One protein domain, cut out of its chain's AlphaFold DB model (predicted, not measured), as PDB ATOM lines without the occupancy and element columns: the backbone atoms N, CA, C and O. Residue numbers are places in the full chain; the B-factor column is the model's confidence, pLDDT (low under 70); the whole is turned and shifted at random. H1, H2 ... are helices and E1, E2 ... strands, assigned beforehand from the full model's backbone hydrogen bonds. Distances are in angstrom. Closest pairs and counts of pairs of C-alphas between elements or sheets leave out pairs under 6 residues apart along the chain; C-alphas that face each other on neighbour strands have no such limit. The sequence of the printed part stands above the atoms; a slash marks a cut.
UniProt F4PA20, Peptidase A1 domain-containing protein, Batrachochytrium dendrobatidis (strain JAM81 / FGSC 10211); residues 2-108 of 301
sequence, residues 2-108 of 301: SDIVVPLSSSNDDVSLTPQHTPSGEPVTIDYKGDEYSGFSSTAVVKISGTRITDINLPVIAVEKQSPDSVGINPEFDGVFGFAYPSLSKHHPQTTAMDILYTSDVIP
ATOM      1  N   SER A   2       3.848 -60.182  76.486       90.00
ATOM      2  CA  SER A   2       3.075 -59.453  75.461       90.00
ATOM      3  C   SER A   2       1.659 -59.978  75.244       90.00
ATOM      4  O   SER A   2       0.884 -59.350  74.529       90.00
ATOM      5  N   ASP A   3       1.334 -61.122  75.840       90.94
ATOM      6  CA  ASP A   3       0.025 -61.757  75.730       90.94
ATOM      7  C   ASP A   3      -0.898 -61.320  76.871       90.94
ATOM      8  O   ASP A   3      -0.436 -60.983  77.968       90.94
ATOM      9  N   ILE A   4      -2.207 -61.371  76.620       90.75
ATOM     10  CA  ILE A   4      -3.198 -61.453  77.693       90.75
ATOM     11  C   ILE A   4      -3.231 -62.908  78.147       90.75
ATOM     12  O   ILE A   4      -3.497 -63.792  77.336       90.75
ATOM     13  N   VAL A   5      -2.964 -63.151  79.424       89.25
ATOM     14  CA  VAL A   5      -2.974 -64.494  80.011       89.25
ATOM     15  C   VAL A   5      -4.047 -64.551  81.083       89.25
ATOM     16  O   VAL A   5      -4.067 -63.698  81.968       89.25
ATOM     17  N   VAL A   6      -4.923 -65.547  81.008       87.44
ATOM     18  CA  VAL A   6      -6.013 -65.770  81.970       87.44
ATOM     19  C   VAL A   6      -6.033 -67.238  82.391       87.44
ATOM     20  O   VAL A   6      -5.641 -68.095  81.594       87.44
ATOM     21  N   PRO A   7      -6.476 -67.574  83.611       82.94
ATOM     22  CA  PRO A   7      -6.663 -68.960  83.989       82.94
ATOM     23  C   PRO A   7      -7.743 -69.590  83.106       82.94
ATOM     24  O   PRO A   7      -8.795 -69.002  82.850       82.94
ATOM     25  N   LEU A   8      -7.493 -70.819  82.669       76.56
ATOM     26  CA  LEU A   8      -8.500 -71.677  82.077       76.56
ATOM     27  C   LEU A   8      -9.532 -71.969  83.172       76.56
ATOM     28  O   LEU A   8      -9.243 -72.636  84.165       76.56
ATOM     29  N   SER A   9     -10.717 -71.383  83.034       64.31
ATOM     30  CA  SER A   9     -11.760 -71.450  84.050       64.31
ATOM     31  C   SER A   9     -12.221 -72.890  84.293       64.31
ATOM     32  O   SER A   9     -12.714 -73.540  83.376       64.31
ATOM     33  N   SER A  10     -12.221 -73.330  85.551       47.00
ATOM     34  CA  SER A  10     -13.355 -74.090  86.086       47.00
ATOM     35  C   SER A  10     -14.233 -73.087  86.839       47.00
ATOM     36  O   SER A  10     -13.955 -72.816  88.000       47.00
ATOM     37  N   SER A  11     -15.173 -72.450  86.130       43.53
ATOM     38  CA  SER A  11     -16.177 -71.472  86.609       43.53
ATOM     39  C   SER A  11     -15.873 -70.744  87.933       43.53
ATOM     40  O   SER A  11     -16.055 -71.313  89.008       43.53
ATOM     41  N   ASN A  12     -15.543 -69.455  87.879       35.25
ATOM     42  CA  ASN A  12     -15.898 -68.555  88.974       35.25
ATOM     43  C   ASN A  12     -16.280 -67.187  88.406       35.25
ATOM     44  O   ASN A  12     -15.521 -66.561  87.666       35.25
ATOM     45  N   ASP A  13     -17.507 -66.796  88.726       42.72
ATOM     46  CA  ASP A  13     -18.159 -65.550  88.361       42.72
ATOM     47  C   ASP A  13     -17.496 -64.374  89.100       42.72
ATOM     48  O   ASP A  13     -17.743 -64.228  90.290       42.72
ATOM     49  N   ASP A  14     -16.657 -63.566  88.431       36.00
ATOM     50  CA  ASP A  14     -16.660 -62.088  88.606       36.00
ATOM     51  C   ASP A  14     -15.731 -61.272  87.678       36.00
ATOM     52  O   ASP A  14     -15.506 -60.078  87.883       36.00
ATOM     53  N   VAL A  15     -15.245 -61.842  86.575       42.28
ATOM     54  CA  VAL A  15     -14.745 -61.032  85.457       42.28
ATOM     55  C   VAL A  15     -15.561 -61.411  84.236       42.28
ATOM     56  O   VAL A  15     -15.571 -62.567  83.827       42.28
ATOM     57  N   SER A  16     -16.251 -60.443  83.628       37.91
ATOM     58  CA  SER A  16     -17.009 -60.607  82.374       37.91
ATOM     59  C   SER A  16     -16.087 -60.837  81.159       37.91
ATOM     60  O   SER A  16     -16.303 -60.290  80.080       37.91
ATOM     61  N   LEU A  17     -15.041 -61.638  81.324       43.44
ATOM     62  CA  LEU A  17     -14.425 -62.402  80.262       43.44
ATOM     63  C   LEU A  17     -15.179 -63.726  80.279       43.44
ATOM     64  O   LEU A  17     -14.747 -64.659  80.934       43.44
ATOM     65  N   THR A  18     -16.350 -63.804  79.646       38.78
ATOM     66  CA  THR A  18     -16.884 -65.114  79.260       38.78
ATOM     67  C   THR A  18     -16.058 -65.499  78.042       38.78
ATOM     68  O   THR A  18     -16.316 -64.963  76.960       38.78
ATOM     69  N   PRO A  19     -15.020 -66.348  78.166       45.00
ATOM     70  CA  PRO A  19     -14.347 -66.828  76.978       45.00
ATOM     71  C   PRO A  19     -15.432 -67.610  76.247       45.00
ATOM     72  O   PRO A  19     -16.054 -68.503  76.829       45.00
ATOM     73  N   GLN A  20     -15.738 -67.252  75.000       43.12
ATOM     74  CA  GLN A  20     -16.521 -68.151  74.168       43.12
ATOM     75  C   GLN A  20     -15.685 -69.423  74.064       43.12
ATOM     76  O   GLN A  20     -14.687 -69.454  73.350       43.12
ATOM     77  N   HIS A  21     -16.042 -70.426  74.871       43.09
ATOM     78  CA  HIS A  21     -15.350 -71.697  74.980       43.09
ATOM     79  C   HIS A  21     -15.370 -72.347  73.597       43.09
ATOM     80  O   HIS A  21     -16.301 -73.048  73.214       43.09
ATOM     81  N   THR A  22     -14.330 -72.078  72.823       45.78
ATOM     82  CA  THR A  22     -13.969 -72.841  71.645       45.78
ATOM     83  C   THR A  22     -12.678 -73.540  72.033       45.78
ATOM     84  O   THR A  22     -11.601 -72.974  71.869       45.78
ATOM     85  N   PRO A  23     -12.748 -74.766  72.592       46.78
ATOM     86  CA  PRO A  23     -11.568 -75.586  72.878       46.78
ATOM     87  C   PRO A  23     -10.870 -76.074  71.586       46.78
ATOM     88  O   PRO A  23     -10.293 -77.153  71.548       46.78
ATOM     89  N   SER A  24     -10.937 -75.287  70.508       52.06
ATOM     90  CA  SER A  24     -10.270 -75.480  69.220       52.06
ATOM     91  C   SER A  24      -9.020 -74.605  69.069       52.06
ATOM     92  O   SER A  24      -8.494 -74.499  67.965       52.06
ATOM     93  N   GLY A  25      -8.598 -73.919  70.135       65.44
ATOM     94  CA  GLY A  25      -7.390 -73.099  70.148       65.44
ATOM     95  C   GLY A  25      -6.121 -73.936  70.000       65.44
ATOM     96  O   GLY A  25      -6.090 -75.102  70.394       65.44
ATOM     97  N   GLU A  26      -5.066 -73.355  69.436       78.38
ATOM     98  CA  GLU A  26      -3.782 -74.046  69.324       78.38
ATOM     99  C   GLU A  26      -3.089 -74.138  70.691       78.38
ATOM    100  O   GLU A  26      -3.113 -73.165  71.455       78.38
ATOM    101  N   PRO A  27      -2.486 -75.290  71.032       83.75
ATOM    102  CA  PRO A  27      -1.767 -75.450  72.286       83.75
ATOM    103  C   PRO A  27      -0.519 -74.565  72.300       83.75
ATOM    104  O   PRO A  27       0.217 -74.481  71.316       83.75
ATOM    105  N   VAL A  28      -0.259 -73.934  73.439       86.12
ATOM    106  CA  VAL A  28       0.884 -73.043  73.645       86.12
ATOM    107  C   VAL A  28       1.529 -73.307  74.999       86.12
ATOM    108  O   VAL A  28       0.852 -73.611  75.981       86.12
ATOM    109  N   THR A  29       2.848 -73.140  75.050       85.31
ATOM    110  CA  THR A  29       3.637 -73.191  76.284       85.31
ATOM    111  C   THR A  29       4.282 -71.828  76.510       85.31
ATOM    112  O   THR A  29       4.904 -71.259  75.603       85.31
ATOM    113  N   ILE A  30       4.109 -71.284  77.711       82.06
ATOM    114  CA  ILE A  30       4.673 -70.005  78.132       82.06
ATOM    115  C   ILE A  30       5.653 -70.255  79.271       82.06
ATOM    116  O   ILE A  30       5.259 -70.742  80.323       82.06
ATOM    117  N   ASP A  31       6.892 -69.808  79.095       79.44
ATOM    118  CA  ASP A  31       7.855 -69.694  80.186       79.44
ATOM    119  C   ASP A  31       7.810 -68.283  80.756       79.44
ATOM    120  O   ASP A  31       8.110 -67.300  80.062       79.44
ATOM    121  N   TYR A  32       7.457 -68.158  82.031       74.94
ATOM    122  CA  TYR A  32       7.426 -66.866  82.690       74.94
ATOM    123  C   TYR A  32       7.974 -66.926  84.111       74.94
ATOM    124  O   TYR A  32       7.455 -67.606  84.986       74.94
ATOM    125  N   LYS A  33       9.050 -66.159  84.337       70.31
ATOM    126  CA  LYS A  33       9.750 -66.026  85.626       70.31
ATOM    127  C   LYS A  33      10.215 -67.339  86.276       70.31
ATOM    128  O   LYS A  33      10.418 -67.372  87.485       70.31
ATOM    129  N   GLY A  34      10.510 -68.347  85.461       72.25
ATOM    130  CA  GLY A  34      11.029 -69.638  85.922       72.25
ATOM    131  C   GLY A  34       9.962 -70.719  86.051       72.25
ATOM    132  O   GLY A  34      10.323 -71.856  86.327       72.25
ATOM    133  N   ASP A  35       8.699 -70.377  85.792       76.19
ATOM    134  CA  ASP A  35       7.594 -71.323  85.742       76.19
ATOM    135  C   ASP A  35       7.137 -71.511  84.292       76.19
ATOM    136  O   ASP A  35       7.069 -70.546  83.520       76.19
ATOM    137  N   GLU A  36       6.823 -72.752  83.938       81.19
ATOM    138  CA  GLU A  36       6.236 -73.122  82.653       81.19
ATOM    139  C   GLU A  36       4.712 -73.224  82.810       81.19
ATOM    140  O   GLU A  36       4.208 -73.739  83.808       81.19
ATOM    141  N   TYR A  37       3.971 -72.719  81.827       79.38
ATOM    142  CA  TYR A  37       2.513 -72.745  81.794       79.38
ATOM    143  C   TYR A  37       2.039 -73.291  80.453       79.38
ATOM    144  O   TYR A  37       2.372 -72.744  79.400       79.38
ATOM    145  N   SER A  38       1.213 -74.331  80.487       84.12
ATOM    146  CA  SER A  38       0.531 -74.859  79.303       84.12
ATOM    147  C   SER A  38      -0.844 -74.222  79.153       84.12
ATOM    148  O   SER A  38      -1.565 -74.026  80.134       84.12
ATOM    149  N   GLY A  39      -1.228 -73.910  77.922       85.75
ATOM    150  CA  GLY A  39      -2.507 -73.286  77.629       85.75
ATOM    151  C   GLY A  39      -2.905 -73.393  76.168       85.75
ATOM    152  O   GLY A  39      -2.301 -74.134  75.393       85.75
ATOM    153  N   PHE A  40      -3.919 -72.620  75.794       87.88
ATOM    154  CA  PHE A  40      -4.438 -72.553  74.431       87.88
ATOM    155  C   PHE A  40      -4.592 -71.102  73.989       87.88
ATOM    156  O   PHE A  40      -5.084 -70.260  74.748       87.88
ATOM    157  N   SER A  41      -4.194 -70.803  72.755       89.31
ATOM    158  CA  SER A  41      -4.449 -69.505  72.132       89.31
ATOM    159  C   SER A  41      -5.897 -69.413  71.654       89.31
ATOM    160  O   SER A  41      -6.400 -70.316  70.986       89.31
ATOM    161  N   SER A  42      -6.564 -68.309  71.962       88.75
ATOM    162  CA  SER A  42      -7.951 -68.045  71.583       88.75
ATOM    163  C   SER A  42      -8.193 -66.544  71.441       88.75
ATOM    164  O   SER A  42      -7.343 -65.721  71.774       88.75
ATOM    165  N   THR A  43      -9.380 -66.164  70.981       89.81
ATOM    166  CA  THR A  43      -9.830 -64.770  71.017       89.81
ATOM    167  C   THR A  43     -10.970 -64.619  72.008       89.81
ATOM    168  O   THR A  43     -11.863 -65.465  72.046       89.81
ATOM    169  N   ALA A  44     -10.984 -63.522  72.756       88.62
ATOM    170  CA  ALA A  44     -12.096 -63.179  73.635       88.62
ATOM    171  C   ALA A  44     -12.604 -61.771  73.336       88.62
ATOM    172  O   ALA A  44     -11.817 -60.877  73.018       88.62
ATOM    173  N   VAL A  45     -13.913 -61.569  73.482       90.19
ATOM    174  CA  VAL A  45     -14.505 -60.230  73.489       90.19
ATOM    175  C   VAL A  45     -14.139 -59.569  74.815       90.19
ATOM    176  O   VAL A  45     -14.497 -60.069  75.881       90.19
ATOM    177  N   VAL A  46     -13.405 -58.460  74.759       88.88
ATOM    178  CA  VAL A  46     -12.866 -57.775  75.937       88.88
ATOM    179  C   VAL A  46     -13.516 -56.409  76.118       88.88
ATOM    180  O   VAL A  46     -13.682 -55.631  75.177       88.88
ATOM    181  N   LYS A  47     -13.806 -56.097  77.382       91.31
ATOM    182  CA  LYS A  47     -14.136 -54.759  77.866       91.31
ATOM    183  C   LYS A  47     -13.136 -54.358  78.945       91.31
ATOM    184  O   LYS A  47     -12.937 -55.100  79.903       91.31
ATOM    185  N   ILE A  48     -12.554 -53.167  78.822       90.69
ATOM    186  CA  ILE A  48     -11.669 -52.593  79.844       90.69
ATOM    187  C   ILE A  48     -12.397 -51.427  80.509       90.69
ATOM    188  O   ILE A  48     -12.524 -50.337  79.944       90.69
ATOM    189  N   SER A  49     -12.899 -51.667  81.720       89.81
ATOM    190  CA  SER A  49     -13.603 -50.662  82.522       89.81
ATOM    191  C   SER A  49     -12.764 -49.396  82.719       89.81
ATOM    192  O   SER A  49     -11.552 -49.462  82.903       89.81
ATOM    193  N   GLY A  50     -13.419 -48.234  82.680       87.38
ATOM    194  CA  GLY A  50     -12.741 -46.933  82.755       87.38
ATOM    195  C   GLY A  50     -12.119 -46.463  81.436       87.38
ATOM    196  O   GLY A  50     -11.537 -45.385  81.398       87.38
ATOM    197  N   THR A  51     -12.270 -47.228  80.350       89.88
ATOM    198  CA  THR A  51     -11.833 -46.845  79.002       89.88
ATOM    199  C   THR A  51     -12.992 -46.938  78.007       89.88
ATOM    200  O   THR A  51     -14.070 -47.443  78.326       89.88
ATOM    201  N   ARG A  52     -12.756 -46.486  76.772       89.62
ATOM    202  CA  ARG A  52     -13.666 -46.696  75.632       89.62
ATOM    203  C   ARG A  52     -13.522 -48.073  74.965       89.62
ATOM    204  O   ARG A  52     -14.200 -48.334  73.978       89.62
ATOM    205  N   ILE A  53     -12.622 -48.926  75.460       91.94
ATOM    206  CA  ILE A  53     -12.354 -50.256  74.908       91.94
ATOM    207  C   ILE A  53     -13.480 -51.191  75.358       91.94
ATOM    208  O   ILE A  53     -13.521 -51.637  76.508       91.94
ATOM    209  N   THR A  54     -14.403 -51.461  74.444       92.06
ATOM    210  CA  THR A  54     -15.547 -52.356  74.629       92.06
ATOM    211  C   THR A  54     -15.746 -53.176  73.363       92.06
ATOM    212  O   THR A  54     -15.405 -52.715  72.276       92.06
ATOM    213  N   ASP A  55     -16.288 -54.383  73.518       90.06
ATOM    214  CA  ASP A  55     -16.767 -55.228  72.420       90.06
ATOM    215  C   ASP A  55     -15.726 -55.506  71.314       90.06
ATOM    216  O   ASP A  55     -16.062 -55.597  70.134       90.06
ATOM    217  N   ILE A  56     -14.450 -55.660  71.692       91.44
ATOM    218  CA  ILE A  56     -13.349 -55.979  70.770       91.44
ATOM    219  C   ILE A  56     -12.788 -57.381  71.018       91.44
ATOM    220  O   ILE A  56     -12.537 -57.767  72.156       91.44
ATOM    221  N   ASN A  57     -12.551 -58.131  69.940       92.81
ATOM    222  CA  ASN A  57     -11.884 -59.430  70.002       92.81
ATOM    223  C   ASN A  57     -10.376 -59.242  70.176       92.81
ATOM    224  O   ASN A  57      -9.704 -58.794  69.248       92.81
ATOM    225  N   LEU A  58      -9.841 -59.600  71.343       94.62
ATOM    226  CA  LEU A  58      -8.405 -59.561  71.622       94.62
ATOM    227  C   LEU A  58      -7.820 -60.978  71.719       94.62
ATOM    228  O   LEU A  58      -8.526 -61.895  72.149       94.62
ATOM    229  N   PRO A  59      -6.542 -61.164  71.337       93.94
ATOM    230  CA  PRO A  59      -5.827 -62.420  71.528       93.94
ATOM    231  C   PRO A  59      -5.635 -62.686  73.022       93.94
ATOM    232  O   PRO A  59      -5.173 -61.817  73.768       93.94
ATOM    233  N   VAL A  60      -5.979 -63.896  73.452       91.50
ATOM    234  CA  VAL A  60      -5.896 -64.354  74.839       91.50
ATOM    235  C   VAL A  60      -5.295 -65.749  74.869       91.50
ATOM    236  O   VAL A  60      -5.651 -66.615  74.071       91.50
ATOM    237  N   ILE A  61      -4.401 -65.986  75.824       89.88
ATOM    238  CA  ILE A  61      -3.933 -67.323  76.160       89.88
ATOM    239  C   ILE A  61      -4.608 -67.753  77.458       89.88
ATOM    240  O   ILE A  61      -4.383 -67.163  78.516       89.88
ATOM    241  N   ALA A  62      -5.435 -68.790  77.366       88.00
ATOM    242  CA  ALA A  62      -6.017 -69.427  78.536       88.00
ATOM    243  C   ALA A  62      -5.054 -70.510  79.031       88.00
ATOM    244  O   ALA A  62      -4.769 -71.449  78.288       88.00
ATOM    245  N   VAL A  63      -4.536 -70.376  80.251       84.31
ATOM    246  CA  VAL A  63      -3.546 -71.302  80.827       84.31
ATOM    247  C   VAL A  63      -4.168 -72.204  81.877       84.31
ATOM    248  O   VAL A  63      -4.915 -71.754  82.743       84.31
ATOM    249  N   GLU A  64      -3.836 -73.488  81.841       77.19
ATOM    250  CA  GLU A  64      -4.181 -74.392  82.931       77.19
ATOM    251  C   GLU A  64      -3.438 -73.947  84.193       77.19
ATOM    252  O   GLU A  64      -2.227 -73.717  84.175       77.19
ATOM    253  N   LYS A  65      -4.159 -73.783  85.307       65.81
ATOM    254  CA  LYS A  65      -3.537 -73.380  86.568       65.81
ATOM    255  C   LYS A  65      -2.686 -74.536  87.100       65.81
ATOM    256  O   LYS A  65      -3.211 -75.455  87.719       65.81
ATOM    257  N   GLN A  66      -1.375 -74.475  86.873       59.88
ATOM    258  CA  GLN A  66      -0.439 -75.518  87.309       59.88
ATOM    259  C   GLN A  66       0.030 -75.338  88.765       59.88
ATOM    260  O   GLN A  66       0.417 -76.310  89.410       59.88
ATOM    261  N   SER A  67      -0.045 -74.116  89.311       59.94
ATOM    262  CA  SER A  67       0.426 -73.774  90.660       59.94
ATOM    263  C   SER A  67      -0.508 -72.774  91.366       59.94
ATOM    264  O   SER A  67      -1.064 -71.883  90.707       59.94
ATOM    265  N   PRO A  68      -0.688 -72.868  92.702       56.41
ATOM    266  CA  PRO A  68      -1.411 -71.862  93.484       56.41
ATOM    267  C   PRO A  68      -0.780 -70.459  93.415       56.41
ATOM    268  O   PRO A  68      -1.530 -69.489  93.501       56.41
ATOM    269  N   ASP A  69       0.533 -70.362  93.172       58.91
ATOM    270  CA  ASP A  69       1.323 -69.117  93.174       58.91
ATOM    271  C   ASP A  69       1.798 -68.712  91.767       58.91
ATOM    272  O   ASP A  69       2.919 -68.239  91.569       58.91
ATOM    273  N   SER A  70       0.943 -68.902  90.763       65.44
ATOM    274  CA  SER A  70       1.250 -68.517  89.383       65.44
ATOM    275  C   SER A  70       1.418 -66.992  89.272       65.44
ATOM    276  O   SER A  70       0.615 -66.216  89.802       65.44
ATOM    277  N   VAL A  71       2.466 -66.514  88.593       68.88
ATOM    278  CA  VAL A  71       2.774 -65.073  88.561       68.88
ATOM    279  C   VAL A  71       1.665 -64.299  87.844       68.88
ATOM    280  O   VAL A  71       1.518 -64.384  86.628       68.88
ATOM    281  N   GLY A  72       0.934 -63.477  88.602       72.44
ATOM    282  CA  GLY A  72      -0.197 -62.695  88.096       72.44
ATOM    283  C   GLY A  72      -1.508 -63.479  87.970       72.44
ATOM    284  O   GLY A  72      -2.484 -62.920  87.489       72.44
ATOM    285  N   ILE A  73      -1.535 -64.738  88.421       75.25
ATOM    286  CA  ILE A  73      -2.749 -65.543  88.591       75.25
ATOM    287  C   ILE A  73      -2.762 -66.067  90.031       75.25
ATOM    288  O   ILE A  73      -2.211 -67.125  90.343       75.25
ATOM    289  N   ASN A  74      -3.371 -65.300  90.928       75.19
ATOM    290  CA  ASN A  74      -3.438 -65.564  92.364       75.19
ATOM    291  C   ASN A  74      -4.803 -65.090  92.916       75.19
ATOM    292  O   ASN A  74      -5.608 -64.581  92.144       75.19
ATOM    293  N   PRO A  75      -5.112 -65.250  94.216       74.62
ATOM    294  CA  PRO A  75      -6.423 -64.870  94.756       74.62
ATOM    295  C   PRO A  75      -6.834 -63.399  94.562       74.62
ATOM    296  O   PRO A  75      -8.009 -63.087  94.713       74.62
ATOM    297  N   GLU A  76      -5.889 -62.499  94.274       80.06
ATOM    298  CA  GLU A  76      -6.144 -61.071  94.039       80.06
ATOM    299  C   GLU A  76      -6.176 -60.701  92.547       80.06
ATOM    300  O   GLU A  76      -6.685 -59.636  92.196       80.06
ATOM    301  N   PHE A  77      -5.621 -61.542  91.669       81.25
ATOM    302  CA  PHE A  77      -5.470 -61.252  90.242       81.25
ATOM    303  C   PHE A  77      -5.766 -62.484  89.390       81.25
ATOM    304  O   PHE A  77      -5.081 -63.496  89.502       81.25
ATOM    305  N   ASP A  78      -6.710 -62.357  88.460       84.31
ATOM    306  CA  ASP A  78      -7.141 -63.439  87.564       84.31
ATOM    307  C   ASP A  78      -6.440 -63.413  86.200       84.31
ATOM    308  O   ASP A  78      -6.986 -63.870  85.199       84.31
ATOM    309  N   GLY A  79      -5.244 -62.840  86.106       86.62
ATOM    310  CA  GLY A  79      -4.542 -62.780  84.835       86.62
ATOM    311  C   GLY A  79      -3.560 -61.637  84.699       86.62
ATOM    312  O   GLY A  79      -3.389 -60.776  85.563       86.62
ATOM    313  N   VAL A  80      -2.919 -61.621  83.537       89.12
ATOM    314  CA  VAL A  80      -1.909 -60.634  83.186       89.12
ATOM    315  C   VAL A  80      -2.237 -59.998  81.848       89.12
ATOM    316  O   VAL A  80      -2.515 -60.683  80.869       89.12
ATOM    317  N   PHE A  81      -2.125 -58.674  81.796       92.50
ATOM    318  CA  PHE A  81      -2.173 -57.902  80.562       92.50
ATOM    319  C   PHE A  81      -0.747 -57.557  80.107       92.50
ATOM    320  O   PHE A  81      -0.132 -56.603  80.592       92.50
ATOM    321  N   GLY A  82      -0.185 -58.360  79.202       93.75
ATOM    322  CA  GLY A  82       1.098 -58.081  78.566       93.75
ATOM    323  C   GLY A  82       0.975 -57.013  77.478       93.75
ATOM    324  O   GLY A  82       0.121 -57.102  76.605       93.75
ATOM    325  N   PHE A  83       1.860 -56.014  77.499       95.38
ATOM    326  CA  PHE A  83       1.865 -54.920  76.515       95.38
ATOM    327  C   PHE A  83       3.229 -54.710  75.839       95.38
ATOM    328  O   PHE A  83       3.453 -53.679  75.201       95.38
ATOM    329  N   ALA A  84       4.145 -55.677  75.949       94.12
ATOM    330  CA  ALA A  84       5.396 -55.676  75.189       94.12
ATOM    331  C   ALA A  84       5.170 -56.087  73.714       94.12
ATOM    332  O   ALA A  84       4.034 -56.207  73.251       94.12
ATOM    333  N   TYR A  85       6.246 -56.262  72.949       94.44
ATOM    334  CA  TYR A  85       6.197 -56.405  71.491       94.44
ATOM    335  C   TYR A  85       5.769 -57.808  71.011       94.44
ATOM    336  O   TYR A  85       5.924 -58.783  71.759       94.44
ATOM    337  N   PRO A  86       5.291 -57.946  69.753       93.69
ATOM    338  CA  PRO A  86       4.842 -59.220  69.184       93.69
ATOM    339  C   PRO A  86       5.850 -60.354  69.288       93.69
ATOM    340  O   PRO A  86       5.448 -61.485  69.508       93.69
ATOM    341  N   SER A  87       7.155 -60.080  69.209       92.06
ATOM    342  CA  SER A  87       8.171 -61.138  69.230       92.06
ATOM    343  C   SER A  87       8.237 -61.918  70.555       92.06
ATOM    344  O   SER A  87       8.896 -62.953  70.610       92.06
ATOM    345  N   LEU A  88       7.631 -61.404  71.635       91.06
ATOM    346  CA  LEU A  88       7.464 -62.120  72.909       91.06
ATOM    347  C   LEU A  88       6.089 -62.784  73.051       91.06
ATOM    348  O   LEU A  88       5.877 -63.480  74.040       91.06
ATOM    349  N   SER A  89       5.166 -62.550  72.116       92.31
ATOM    350  CA  SER A  89       3.858 -63.194  72.127       92.31
ATOM    351  C   SER A  89       4.003 -64.677  71.807       92.31
ATOM    352  O   SER A  89       4.723 -65.058  70.876       92.31
ATOM    353  N   LYS A  90       3.323 -65.497  72.606       91.38
ATOM    354  CA  LYS A  90       3.171 -66.941  72.403       91.38
ATOM    355  C   LYS A  90       1.841 -67.307  71.748       91.38
ATOM    356  O   LYS A  90       1.640 -68.472  71.431       91.38
ATOM    357  N   HIS A  91       0.951 -66.340  71.544       90.94
ATOM    358  CA  HIS A  91      -0.331 -66.550  70.882       90.94
ATOM    359  C   HIS A  91      -0.137 -67.015  69.426       90.94
ATOM    360  O   HIS A  91       0.829 -66.614  68.773       90.94
ATOM    361  N   HIS A  92      -1.065 -67.825  68.898       87.44
ATOM    362  CA  HIS A  92      -1.086 -68.221  67.489       87.44
ATOM    363  C   HIS A  92      -2.346 -67.707  66.765       87.44
ATOM    364  O   HIS A  92      -3.459 -68.002  67.207       87.44
ATOM    365  N   PRO A  93      -2.215 -66.932  65.665       87.81
ATOM    366  CA  PRO A  93      -0.972 -66.363  65.125       87.81
ATOM    367  C   PRO A  93      -0.333 -65.351  66.092       87.81
ATOM    368  O   PRO A  93      -1.014 -64.814  66.967       87.81
ATOM    369  N   GLN A  94       0.968 -65.085  65.927       92.12
ATOM    370  CA  GLN A  94       1.723 -64.184  66.806       92.12
ATOM    371  C   GLN A  94       1.216 -62.740  66.676       92.12
ATOM    372  O   GLN A  94       1.489 -62.059  65.690       92.12
ATOM    373  N   THR A  95       0.469 -62.275  67.678       93.12
ATOM    374  CA  THR A  95      -0.098 -60.922  67.749       93.12
ATOM    375  C   THR A  95      -0.348 -60.536  69.203       93.12
ATOM    376  O   THR A  95      -0.564 -61.399  70.050       93.12
ATOM    377  N   THR A  96      -0.356 -59.240  69.513       95.88
ATOM    378  CA  THR A  96      -0.630 -58.752  70.874       95.88
ATOM    379  C   THR A  96      -1.950 -57.997  70.940       95.88
ATOM    380  O   THR A  96      -2.448 -57.487  69.935       95.88
ATOM    381  N   ALA A  97      -2.505 -57.864  72.147       96.12
ATOM    382  CA  ALA A  97      -3.691 -57.044  72.377       96.12
ATOM    383  C   ALA A  97      -3.491 -55.595  71.917       96.12
ATOM    384  O   ALA A  97      -4.361 -55.026  71.269       96.12
ATOM    385  N   MET A  98      -2.321 -55.017  72.190       97.19
ATOM    386  CA  MET A  98      -1.989 -53.658  71.767       97.19
ATOM    387  C   MET A  98      -1.954 -53.495  70.243       97.19
ATOM    388  O   MET A  98      -2.382 -52.455  69.751       97.19
ATOM    389  N   ASP A  99      -1.487 -54.502  69.493       96.44
ATOM    390  CA  ASP A  99      -1.487 -54.423  68.026       96.44
ATOM    391  C   ASP A  99      -2.912 -54.408  67.486       96.44
ATOM    392  O   ASP A  99      -3.228 -53.584  66.632       96.44
ATOM    393  N   ILE A 100      -3.791 -55.264  68.016       97.00
ATOM    394  CA  ILE A 100      -5.201 -55.303  67.612       97.00
ATOM    395  C   ILE A 100      -5.918 -54.008  68.000       97.00
ATOM    396  O   ILE A 100      -6.611 -53.430  67.166       97.00
ATOM    397  N   LEU A 101      -5.705 -53.509  69.222       97.25
ATOM    398  CA  LEU A 101      -6.287 -52.243  69.679       97.25
ATOM    399  C   LEU A 101      -5.886 -51.071  68.777       97.25
ATOM    400  O   LEU A 101      -6.724 -50.225  68.467       97.25
ATOM    401  N   TYR A 102      -4.618 -51.010  68.370       97.19
ATOM    402  CA  TYR A 102      -4.108 -49.930  67.533       97.19
ATOM    403  C   TYR A 102      -4.541 -50.068  66.068       97.19
ATOM    404  O   TYR A 102      -5.066 -49.125  65.495       97.19
ATOM    405  N   THR A 103      -4.368 -51.247  65.466       96.50
ATOM    406  CA  THR A 103      -4.690 -51.479  64.044       96.50
ATOM    407  C   THR A 103      -6.189 -51.500  63.747       96.50
ATOM    408  O   THR A 103      -6.573 -51.309  62.597       96.50
ATOM    409  N   SER A 104      -7.029 -51.698  64.768       96.06
ATOM    410  CA  SER A 104      -8.492 -51.591  64.663       96.06
ATOM    411  C   SER A 104      -9.022 -50.195  65.025       96.06
ATOM    412  O   SER A 104     -10.215 -50.053  65.280       96.06
ATOM    413  N   ASP A 105      -8.149 -49.183  65.118       95.38
ATOM    414  CA  ASP A 105      -8.484 -47.787  65.442       95.38
ATOM    415  C   ASP A 105      -9.210 -47.584  66.794       95.38
ATOM    416  O   ASP A 105      -9.833 -46.547  67.044       95.38
ATOM    417  N   VAL A 106      -9.119 -48.550  67.719       96.50
ATOM    418  CA  VAL A 106      -9.738 -48.437  69.052       96.50
ATOM    419  C   VAL A 106      -8.955 -47.469  69.936       96.50
ATOM    420  O   VAL A 106      -9.541 -46.658  70.668       96.50
ATOM    421  N   ILE A 107      -7.629 -47.500  69.839       96.50
ATOM    422  CA  ILE A 107      -6.735 -46.521  70.465       96.50
ATOM    423  C   ILE A 107      -6.036 -45.681  69.392       96.50
ATOM    424  O   ILE A 107      -5.667 -46.218  68.352       96.50
ATOM    425  N   PRO A 108      -5.835 -44.372  69.620       95.81
ATOM    426  CA  PRO A 108      -5.302 -43.483  68.588       95.81
ATOM    427  C   PRO A 108      -3.779 -43.587  68.443       95.81
ATOM    428  O   PRO A 108      -3.233 -43.223  67.405       95.81
TER     429      PRO A 108
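Overview. This is residues 2 to 108 of the 301 residues of the protein "Peptidase A1 domain-containing protein" of Batrachochytrium dendrobatidis (strain JAM81 / FGSC 10211) (UniProt F4PA20). With little regular structure, this is one strongly twisted, curled sheet of four strands, with the short helix H1 packed on E4 and long loops around it. Of 107 printed residues, 37 are in named elements, mostly strand, in the order E1 E2 E3 E4 H1. The mixed sheet runs E1 E4 E3 E2; E2, E3 and E4 form a meander, each the antiparallel neighbour of the one before. The whole is compact, radius of gyration of the C-alphas 13.2 A, spanning 38 by 32 by 26 A.

Arrangement. E3, residues 35 to 46, bends by 78 degrees at residue 43. It forms a hairpin with E2, residues 27 to 32, N 30 to O 37 being 2.8 A, and another with E4, residues 56 to 63, N 42 to O 60 being 2.9 A. E1, residues 4 to 7, is parallel to E4, N 61 to O 4 being 2.8 A. H1, residues 97 to 103, is on the sheet; its closest C-alphas to E4 are Ala 97 and Leu 58, 5.4 A. Every O i to N i+4 pair in H1 is within hydrogen-bond range.

Along the chain. E1 begins at C-alpha 4 (-3.198, -61.453, 77.693); H1 ends at C-alpha 103 (-4.690, -51.479, 64.044). E3 measures 26.4 A and E4 20.8 A.

Size, cuts and confidence. The printed part has no cut. The links E1 to E2 and E4 to H1 are long. Residues 9 to 25 and 65 to 71 have pLDDT under 70.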